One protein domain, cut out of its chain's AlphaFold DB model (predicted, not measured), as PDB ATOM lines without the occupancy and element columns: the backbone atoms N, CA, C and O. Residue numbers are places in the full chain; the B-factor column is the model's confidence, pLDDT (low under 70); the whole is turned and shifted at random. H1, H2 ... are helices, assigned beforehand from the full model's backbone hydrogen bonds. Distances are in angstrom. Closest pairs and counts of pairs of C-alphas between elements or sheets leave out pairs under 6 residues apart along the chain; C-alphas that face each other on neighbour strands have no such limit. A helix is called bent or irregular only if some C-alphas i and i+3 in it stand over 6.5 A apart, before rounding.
ATOM      1  N   ILE A   2      49.954 -24.539  -9.531       72.31
ATOM      2  CA  ILE A   2      50.117 -25.257  -8.251       72.31
ATOM      3  C   ILE A   2      50.694 -24.263  -7.243       72.31
ATOM      4  O   ILE A   2      51.688 -23.605  -7.551       72.31
ATOM      5  N   GLN A   3      50.050 -24.105  -6.088       83.00
ATOM      6  CA  GLN A   3      50.526 -23.176  -5.063       83.00
ATOM      7  C   GLN A   3      51.661 -23.803  -4.249       83.00
ATOM      8  O   GLN A   3      51.690 -25.017  -4.044       83.00
ATOM      9  N   THR A   4      52.580 -22.978  -3.746       84.69
ATOM     10  CA  THR A   4      53.720 -23.426  -2.924       84.69
ATOM     11  C   THR A   4      53.273 -24.266  -1.725       84.69
ATOM     12  O   THR A   4      53.905 -25.265  -1.398       84.69
ATOM     13  N   GLU A   5      52.141 -23.914  -1.114       86.12
ATOM     14  CA  GLU A   5      51.540 -24.646   0.006       86.12
ATOM     15  C   GLU A   5      51.078 -26.061  -0.387       86.12
ATOM     16  O   GLU A   5      51.247 -27.007   0.383       86.12
ATOM     17  N   GLU A   6      50.551 -26.240  -1.606       81.38
ATOM     18  CA  GLU A   6      50.174 -27.563  -2.120       81.38
ATOM     19  C   GLU A   6      51.413 -28.433  -2.351       81.38
ATOM     20  O   GLU A   6      51.396 -29.615  -2.006       81.38
ATOM     21  N   ILE A   7      52.496 -27.852  -2.882       83.00
ATOM     22  CA  ILE A   7      53.774 -28.556  -3.076       83.00
ATOM     23  C   ILE A   7      54.346 -28.983  -1.725       83.00
ATOM     24  O   ILE A   7      54.707 -30.146  -1.566       83.00
ATOM     25  N   ALA A   8      54.376 -28.078  -0.743       86.69
ATOM     26  CA  ALA A   8      54.874 -28.376   0.595       86.69
ATOM     27  C   ALA A   8      54.114 -29.552   1.226       86.69
ATOM     28  O   ALA A   8      54.743 -30.497   1.695       86.69
ATOM     29  N   ARG A   9      52.776 -29.552   1.147       84.12
ATOM     30  CA  ARG A   9      51.948 -30.658   1.653       84.12
ATOM     31  C   ARG A   9      52.251 -31.979   0.947       84.12
ATOM     32  O   ARG A   9      52.442 -32.990   1.614       84.12
ATOM     33  N   ILE A  10      52.330 -31.971  -0.387       82.44
ATOM     34  CA  ILE A  10      52.664 -33.172  -1.171       82.44
ATOM     35  C   ILE A  10      54.031 -33.714  -0.751       82.44
ATOM     36  O   ILE A  10      54.165 -34.914  -0.530       82.44
ATOM     37  N   MET A  11      55.033 -32.844  -0.599       84.88
ATOM     38  CA  MET A  11      56.362 -33.252  -0.153       84.88
ATOM     39  C   MET A  11      56.326 -33.849   1.255       84.88
ATOM     40  O   MET A  11      56.905 -34.910   1.464       84.88
ATOM     41  N   THR A  12      55.617 -33.236   2.206       88.81
ATOM     42  CA  THR A  12      55.482 -33.775   3.569       88.81
ATOM     43  C   THR A  12      54.839 -35.164   3.588       88.81
ATOM     44  O   THR A  12      55.312 -36.033   4.313       88.81
ATOM     45  N   ASP A  13      53.820 -35.404   2.762       84.88
ATOM     46  CA  ASP A  13      53.134 -36.704   2.689       84.88
ATOM     47  C   ASP A  13      53.941 -37.779   1.939       84.88
ATOM     48  O   ASP A  13      53.706 -38.982   2.104       84.88
ATOM     49  N   MET A  14      54.846 -37.353   1.058       87.69
ATOM     50  CA  MET A  14      55.605 -38.211   0.150       87.69
ATOM     51  C   MET A  14      56.977 -38.584   0.709       87.69
ATOM     52  O   MET A  14      57.352 -39.747   0.627       87.69
ATOM     53  N   LEU A  15      57.712 -37.629   1.292       89.25
ATOM     54  CA  LEU A  15      59.082 -37.830   1.781       89.25
ATOM     55  C   LEU A  15      59.223 -39.031   2.737       89.25
ATOM     56  O   LEU A  15      60.168 -39.793   2.556       89.25
ATOM     57  N   PRO A  16      58.298 -39.290   3.688       92.69
ATOM     58  CA  PRO A  16      58.391 -40.457   4.568       92.69
ATOM     59  C   PRO A  16      58.213 -41.806   3.857       92.69
ATOM     60  O   PRO A  16      58.470 -42.845   4.458       92.69
ATOM     61  N   LYS A  17      57.720 -41.805   2.613       90.81
ATOM     62  CA  LYS A  17      57.493 -43.008   1.800       90.81
ATOM     63  C   LYS A  17      58.679 -43.330   0.891       90.81
ATOM     64  O   LYS A  17      58.646 -44.377   0.254       90.81
ATOM     65  N   LEU A  18      59.674 -42.445   0.813       91.75
ATOM     66  CA  LEU A  18      60.851 -42.644  -0.026       91.75
ATOM     67  C   LEU A  18      61.883 -43.519   0.683       91.75
ATOM     68  O   LEU A  18      62.205 -43.308   1.854       91.75
ATOM     69  N   GLY A  19      62.406 -44.498  -0.045       93.44
ATOM     70  CA  GLY A  19      63.561 -45.291   0.344       93.44
ATOM     71  C   GLY A  19      64.879 -44.611  -0.023       93.44
ATOM     72  O   GLY A  19      64.922 -43.643  -0.776       93.44
ATOM     73  N   ALA A  20      65.987 -45.157   0.484       92.44
ATOM     74  CA  ALA A  20      67.333 -44.653   0.188       92.44
ATOM     75  C   ALA A  20      67.719 -44.761  -1.302       92.44
ATOM     76  O   ALA A  20      68.563 -44.002  -1.766       92.44
ATOM     77  N   GLU A  21      67.087 -45.680  -2.040       95.31
ATOM     78  CA  GLU A  21      67.328 -45.912  -3.471       95.31
ATOM     79  C   GLU A  21      66.433 -45.049  -4.385       95.31
ATOM     80  O   GLU A  21      66.633 -45.019  -5.601       95.31
ATOM     81  N   ASP A  22      65.442 -44.336  -3.833       93.50
ATOM     82  CA  ASP A  22      64.555 -43.483  -4.624       93.50
ATOM     83  C   ASP A  22      65.274 -42.181  -5.005       93.50
ATOM     84  O   ASP A  22      65.568 -41.330  -4.165       93.50
ATOM     85  N   THR A  23      65.541 -42.002  -6.299       92.06
ATOM     86  CA  THR A  23      66.301 -40.847  -6.819       92.06
ATOM     87  C   THR A  23      65.426 -39.745  -7.414       92.06
ATOM     88  O   THR A  23      65.891 -38.620  -7.600       92.06
ATOM     89  N   ALA A  24      64.155 -40.036  -7.708       89.56
ATOM     90  CA  ALA A  24      63.209 -39.088  -8.285       89.56
ATOM     91  C   ALA A  24      61.763 -39.460  -7.945       89.56
ATOM     92  O   ALA A  24      61.442 -40.628  -7.736       89.56
ATOM     93  N   VAL A  25      60.873 -38.462  -7.960       86.06
ATOM     94  CA  VAL A  25      59.429 -38.679  -7.824       86.06
ATOM     95  C   VAL A  25      58.663 -37.872  -8.861       86.06
ATOM     96  O   VAL A  25      58.987 -36.717  -9.134       86.06
ATOM     97  N   ILE A  26      57.613 -38.482  -9.408       86.94
ATOM     98  CA  ILE A  26      56.665 -37.837 -10.313       86.94
ATOM     99  C   ILE A  26      55.341 -37.670  -9.570       86.94
ATOM    100  O   ILE A  26      54.710 -38.645  -9.167       86.94
ATOM    101  N   GLY A  27      54.918 -36.421  -9.389       84.88
ATOM    102  CA  GLY A  27      53.630 -36.075  -8.795       84.88
ATOM    103  C   GLY A  27      52.646 -35.569  -9.844       84.88
ATOM    104  O   GLY A  27      53.027 -34.835 -10.756       84.88
ATOM    105  N   VAL A  28      51.364 -35.906  -9.687       86.62
ATOM    106  CA  VAL A  28      50.287 -35.379 -10.537       86.62
ATOM    107  C   VAL A  28      49.270 -34.624  -9.687       86.62
ATOM    108  O   VAL A  28      48.756 -35.143  -8.698       86.62
ATOM    109  N   ASN A  29      48.945 -33.391 -10.082       88.81
ATOM    110  CA  ASN A  29      47.901 -32.604  -9.428       88.81
ATOM    111  C   ASN A  29      46.531 -32.927 -10.047       88.81
ATOM    112  O   ASN A  29      46.114 -32.298 -11.022       88.81
ATOM    113  N   LEU A  30      45.825 -33.899  -9.459       91.25
ATOM    114  CA  LEU A  30      44.513 -34.340  -9.946       91.25
ATOM    115  C   LEU A  30      43.459 -33.229  -9.896       91.25
ATOM    116  O   LEU A  30      42.661 -33.127 -10.815       91.25
ATOM    117  N   ARG A  31      43.491 -32.325  -8.906       90.31
ATOM    118  CA  ARG A  31      42.566 -31.175  -8.852       90.31
ATOM    119  C   ARG A  31      42.742 -30.264 -10.068       90.31
ATOM    120  O   ARG A  31      41.762 -29.825 -10.671       90.31
ATOM    121  N   ALA A  32      43.990 -29.973 -10.425       91.06
ATOM    122  CA  ALA A  32      44.313 -29.160 -11.589       91.06
ATOM    123  C   ALA A  32      43.981 -29.875 -12.908       91.06
ATOM    124  O   ALA A  32      43.671 -29.198 -13.889       91.06
ATOM    125  N   LEU A  33      44.041 -31.211 -12.938       94.88
ATOM    126  CA  LEU A  33      43.570 -32.018 -14.061       94.88
ATOM    127  C   LEU A  33      42.041 -31.966 -14.170       94.88
ATOM    128  O   LEU A  33      41.544 -31.566 -15.214       94.88
ATOM    129  N   THR A  34      41.293 -32.231 -13.095       96.56
ATOM    130  CA  THR A  34      39.823 -32.152 -13.096       96.56
ATOM    131  C   THR A  34      39.322 -30.781 -13.549       96.56
ATOM    132  O   THR A  34      38.366 -30.687 -14.307       96.56
ATOM    133  N   SER A  35      39.973 -29.694 -13.118       96.00
ATOM    134  CA  SER A  35      39.596 -28.350 -13.573       96.00
ATOM    135  C   SER A  35      39.785 -28.152 -15.077       96.00
ATOM    136  O   SER A  35      39.035 -27.385 -15.668       96.00
ATOM    137  N   ARG A  36      40.789 -28.795 -15.684       96.38
ATOM    138  CA  ARG A  36      41.026 -28.739 -17.133       96.38
ATOM    139  C   ARG A  36      40.052 -29.620 -17.898       96.38
ATOM    140  O   ARG A  36      39.587 -29.193 -18.942       96.38
ATOM    141  N   LEU A  37      39.740 -30.799 -17.364       97.38
ATOM    142  CA  LEU A  37      38.744 -31.707 -17.928       97.38
ATOM    143  C   LEU A  37      37.372 -31.027 -18.008       97.38
ATOM    144  O   LEU A  37      36.827 -30.919 -19.096       97.38
ATOM    145  N   ARG A  38      36.898 -30.423 -16.911       97.06
ATOM    146  CA  ARG A  38      35.642 -29.653 -16.936       97.06
ATOM    147  C   ARG A  38      35.682 -28.480 -17.904       97.06
ATOM    148  O   ARG A  38      34.742 -28.262 -18.645       97.06
ATOM    149  N   HIS A  39      36.786 -27.730 -17.917       97.25
ATOM    150  CA  HIS A  39      36.920 -26.614 -18.851       97.25
ATOM    151  C   HIS A  39      36.855 -27.070 -20.317       97.25
ATOM    152  O   HIS A  39      36.329 -26.342 -21.151       97.25
ATOM    153  N   LEU A  40      37.392 -28.256 -20.620       96.56
ATOM    154  CA  LEU A  40      37.285 -28.870 -21.937       96.56
ATOM    155  C   LEU A  40      35.834 -29.253 -22.250       96.56
ATOM    156  O   LEU A  40      35.371 -28.909 -23.327       96.56
ATOM    157  N   GLU A  41      35.120 -29.900 -21.329       96.62
ATOM    158  CA  GLU A  41      33.701 -30.251 -21.514       96.62
ATOM    159  C   GLU A  41      32.828 -29.005 -21.723       96.62
ATOM    160  O   GLU A  41      32.089 -28.930 -22.698       96.62
ATOM    161  N   ASP A  42      32.984 -27.981 -20.877       97.00
ATOM    162  CA  ASP A  42      32.211 -26.731 -20.930       97.00
ATOM    163  C   ASP A  42      32.421 -25.940 -22.239       97.00
ATOM    164  O   ASP A  42      31.614 -25.078 -22.593       97.00
ATOM    165  N   ALA A  43      33.527 -26.185 -22.949       97.94
ATOM    166  CA  ALA A  43      33.859 -25.499 -24.196       97.94
ATOM    167  C   ALA A  43      33.174 -26.109 -25.434       97.94
ATOM    168  O   ALA A  43      33.223 -25.505 -26.510       97.94
ATOM    169  N   PHE A  44      32.557 -27.286 -25.306       97.62
ATOM    170  CA  PHE A  44      31.918 -28.014 -26.400       97.62
ATOM    171  C   PHE A  44      30.410 -28.176 -26.149       97.62
ATOM    172  O   PHE A  44      29.953 -28.132 -25.007       97.62
ATOM    173  N   PRO A  45      29.593 -28.329 -27.207       96.69
ATOM    174  CA  PRO A  45      28.177 -28.635 -27.041       96.69
ATOM    175  C   PRO A  45      27.971 -30.030 -26.435       96.69
ATOM    176  O   PRO A  45      28.830 -30.908 -26.539       96.69
ATOM    177  N   GLU A  46      26.790 -30.252 -25.858       93.62
ATOM    178  CA  GLU A  46      26.395 -31.571 -25.358       93.62
ATOM    179  C   GLU A  46      26.465 -32.646 -26.458       93.62
ATOM    180  O   GLU A  46      26.186 -32.392 -27.632       93.62
ATOM    181  N   GLY A  47      26.817 -33.873 -26.063       91.25
ATOM    182  CA  GLY A  47      26.908 -35.026 -26.965       91.25
ATOM    183  C   GLY A  47      28.267 -35.212 -27.647       91.25
ATOM    184  O   GLY A  47      28.433 -36.169 -28.402       91.25
ATOM    185  N   VAL A  48      29.252 -34.351 -27.376       95.75
ATOM    186  CA  VAL A  48      30.639 -34.564 -27.818       95.75
ATOM    187  C   VAL A  48      31.312 -35.622 -26.940       95.75
ATOM    188  O   VAL A  48      31.378 -35.490 -25.721       95.75
ATOM    189  N   GLN A  49      31.853 -36.672 -27.563       94.81
ATOM    190  CA  GLN A  49      32.699 -37.641 -26.869       94.81
ATOM    191  C   GLN A  49      34.121 -37.092 -26.738       94.81
ATOM    192  O   GLN A  49      34.851 -36.975 -27.722       94.81
TER     193      GLN A  49
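What this domain is: This is residues 2 to 49 of the 159 residues of the protein "Orn_Arg_deC_N domain-containing protein" of Cryomorphaceae bacterium (UniProt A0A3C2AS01). From residue 2 the printed part runs along one helix, H1, turns at residues 19 to 22, folds back past H1 as a long loop and then runs on into a second helix, H2. H1 and the returning loop make an open V at one end of a long rod, while H2 and a hooked tail, residues 43 to 49, make the other end. The printed part has 48 residues with two named helices, H1 then H2, and no named strand; the class is all helix. The whole is extended, with a radius of gyration of the C-alphas of 16.3 A and spans of 50 by 22 by 12 A.

How they stand to each other: H1, residues 4 to 17, is joined by a long link of 12 residues, 18 to 29, to H2, residues 30 to 42. H1 and H2 are apart, with no C-alpha of the one within 8 A of the other. Residues 16 to 24 stand free, as do residues 33 to 40 of H2 and residues 42 to 48. Each O i to N i+4 pair in H2 is within hydrogen-bond range, and 8 of 10 are in H1.

Where its parts are: H1 begins at C-alpha 4, (53.720, -23.426, -2.924), and is 20.5 A long from first to last C-alpha. It is irregular, but only just: C-alphas 13 and 16 are 6.7 A apart. H2 begins at C-alpha 30, (44.513, -34.340, -9.946), and ends 18.2 A away at C-alpha 42, (32.211, -26.731, -20.930).

The domain as a whole: The two C-alphas farthest apart are those of Ala 20 and Pro 45, 50.3 A. The printed part has no cut. Its mean pLDDT is 90.6, and no printed residue is under 70.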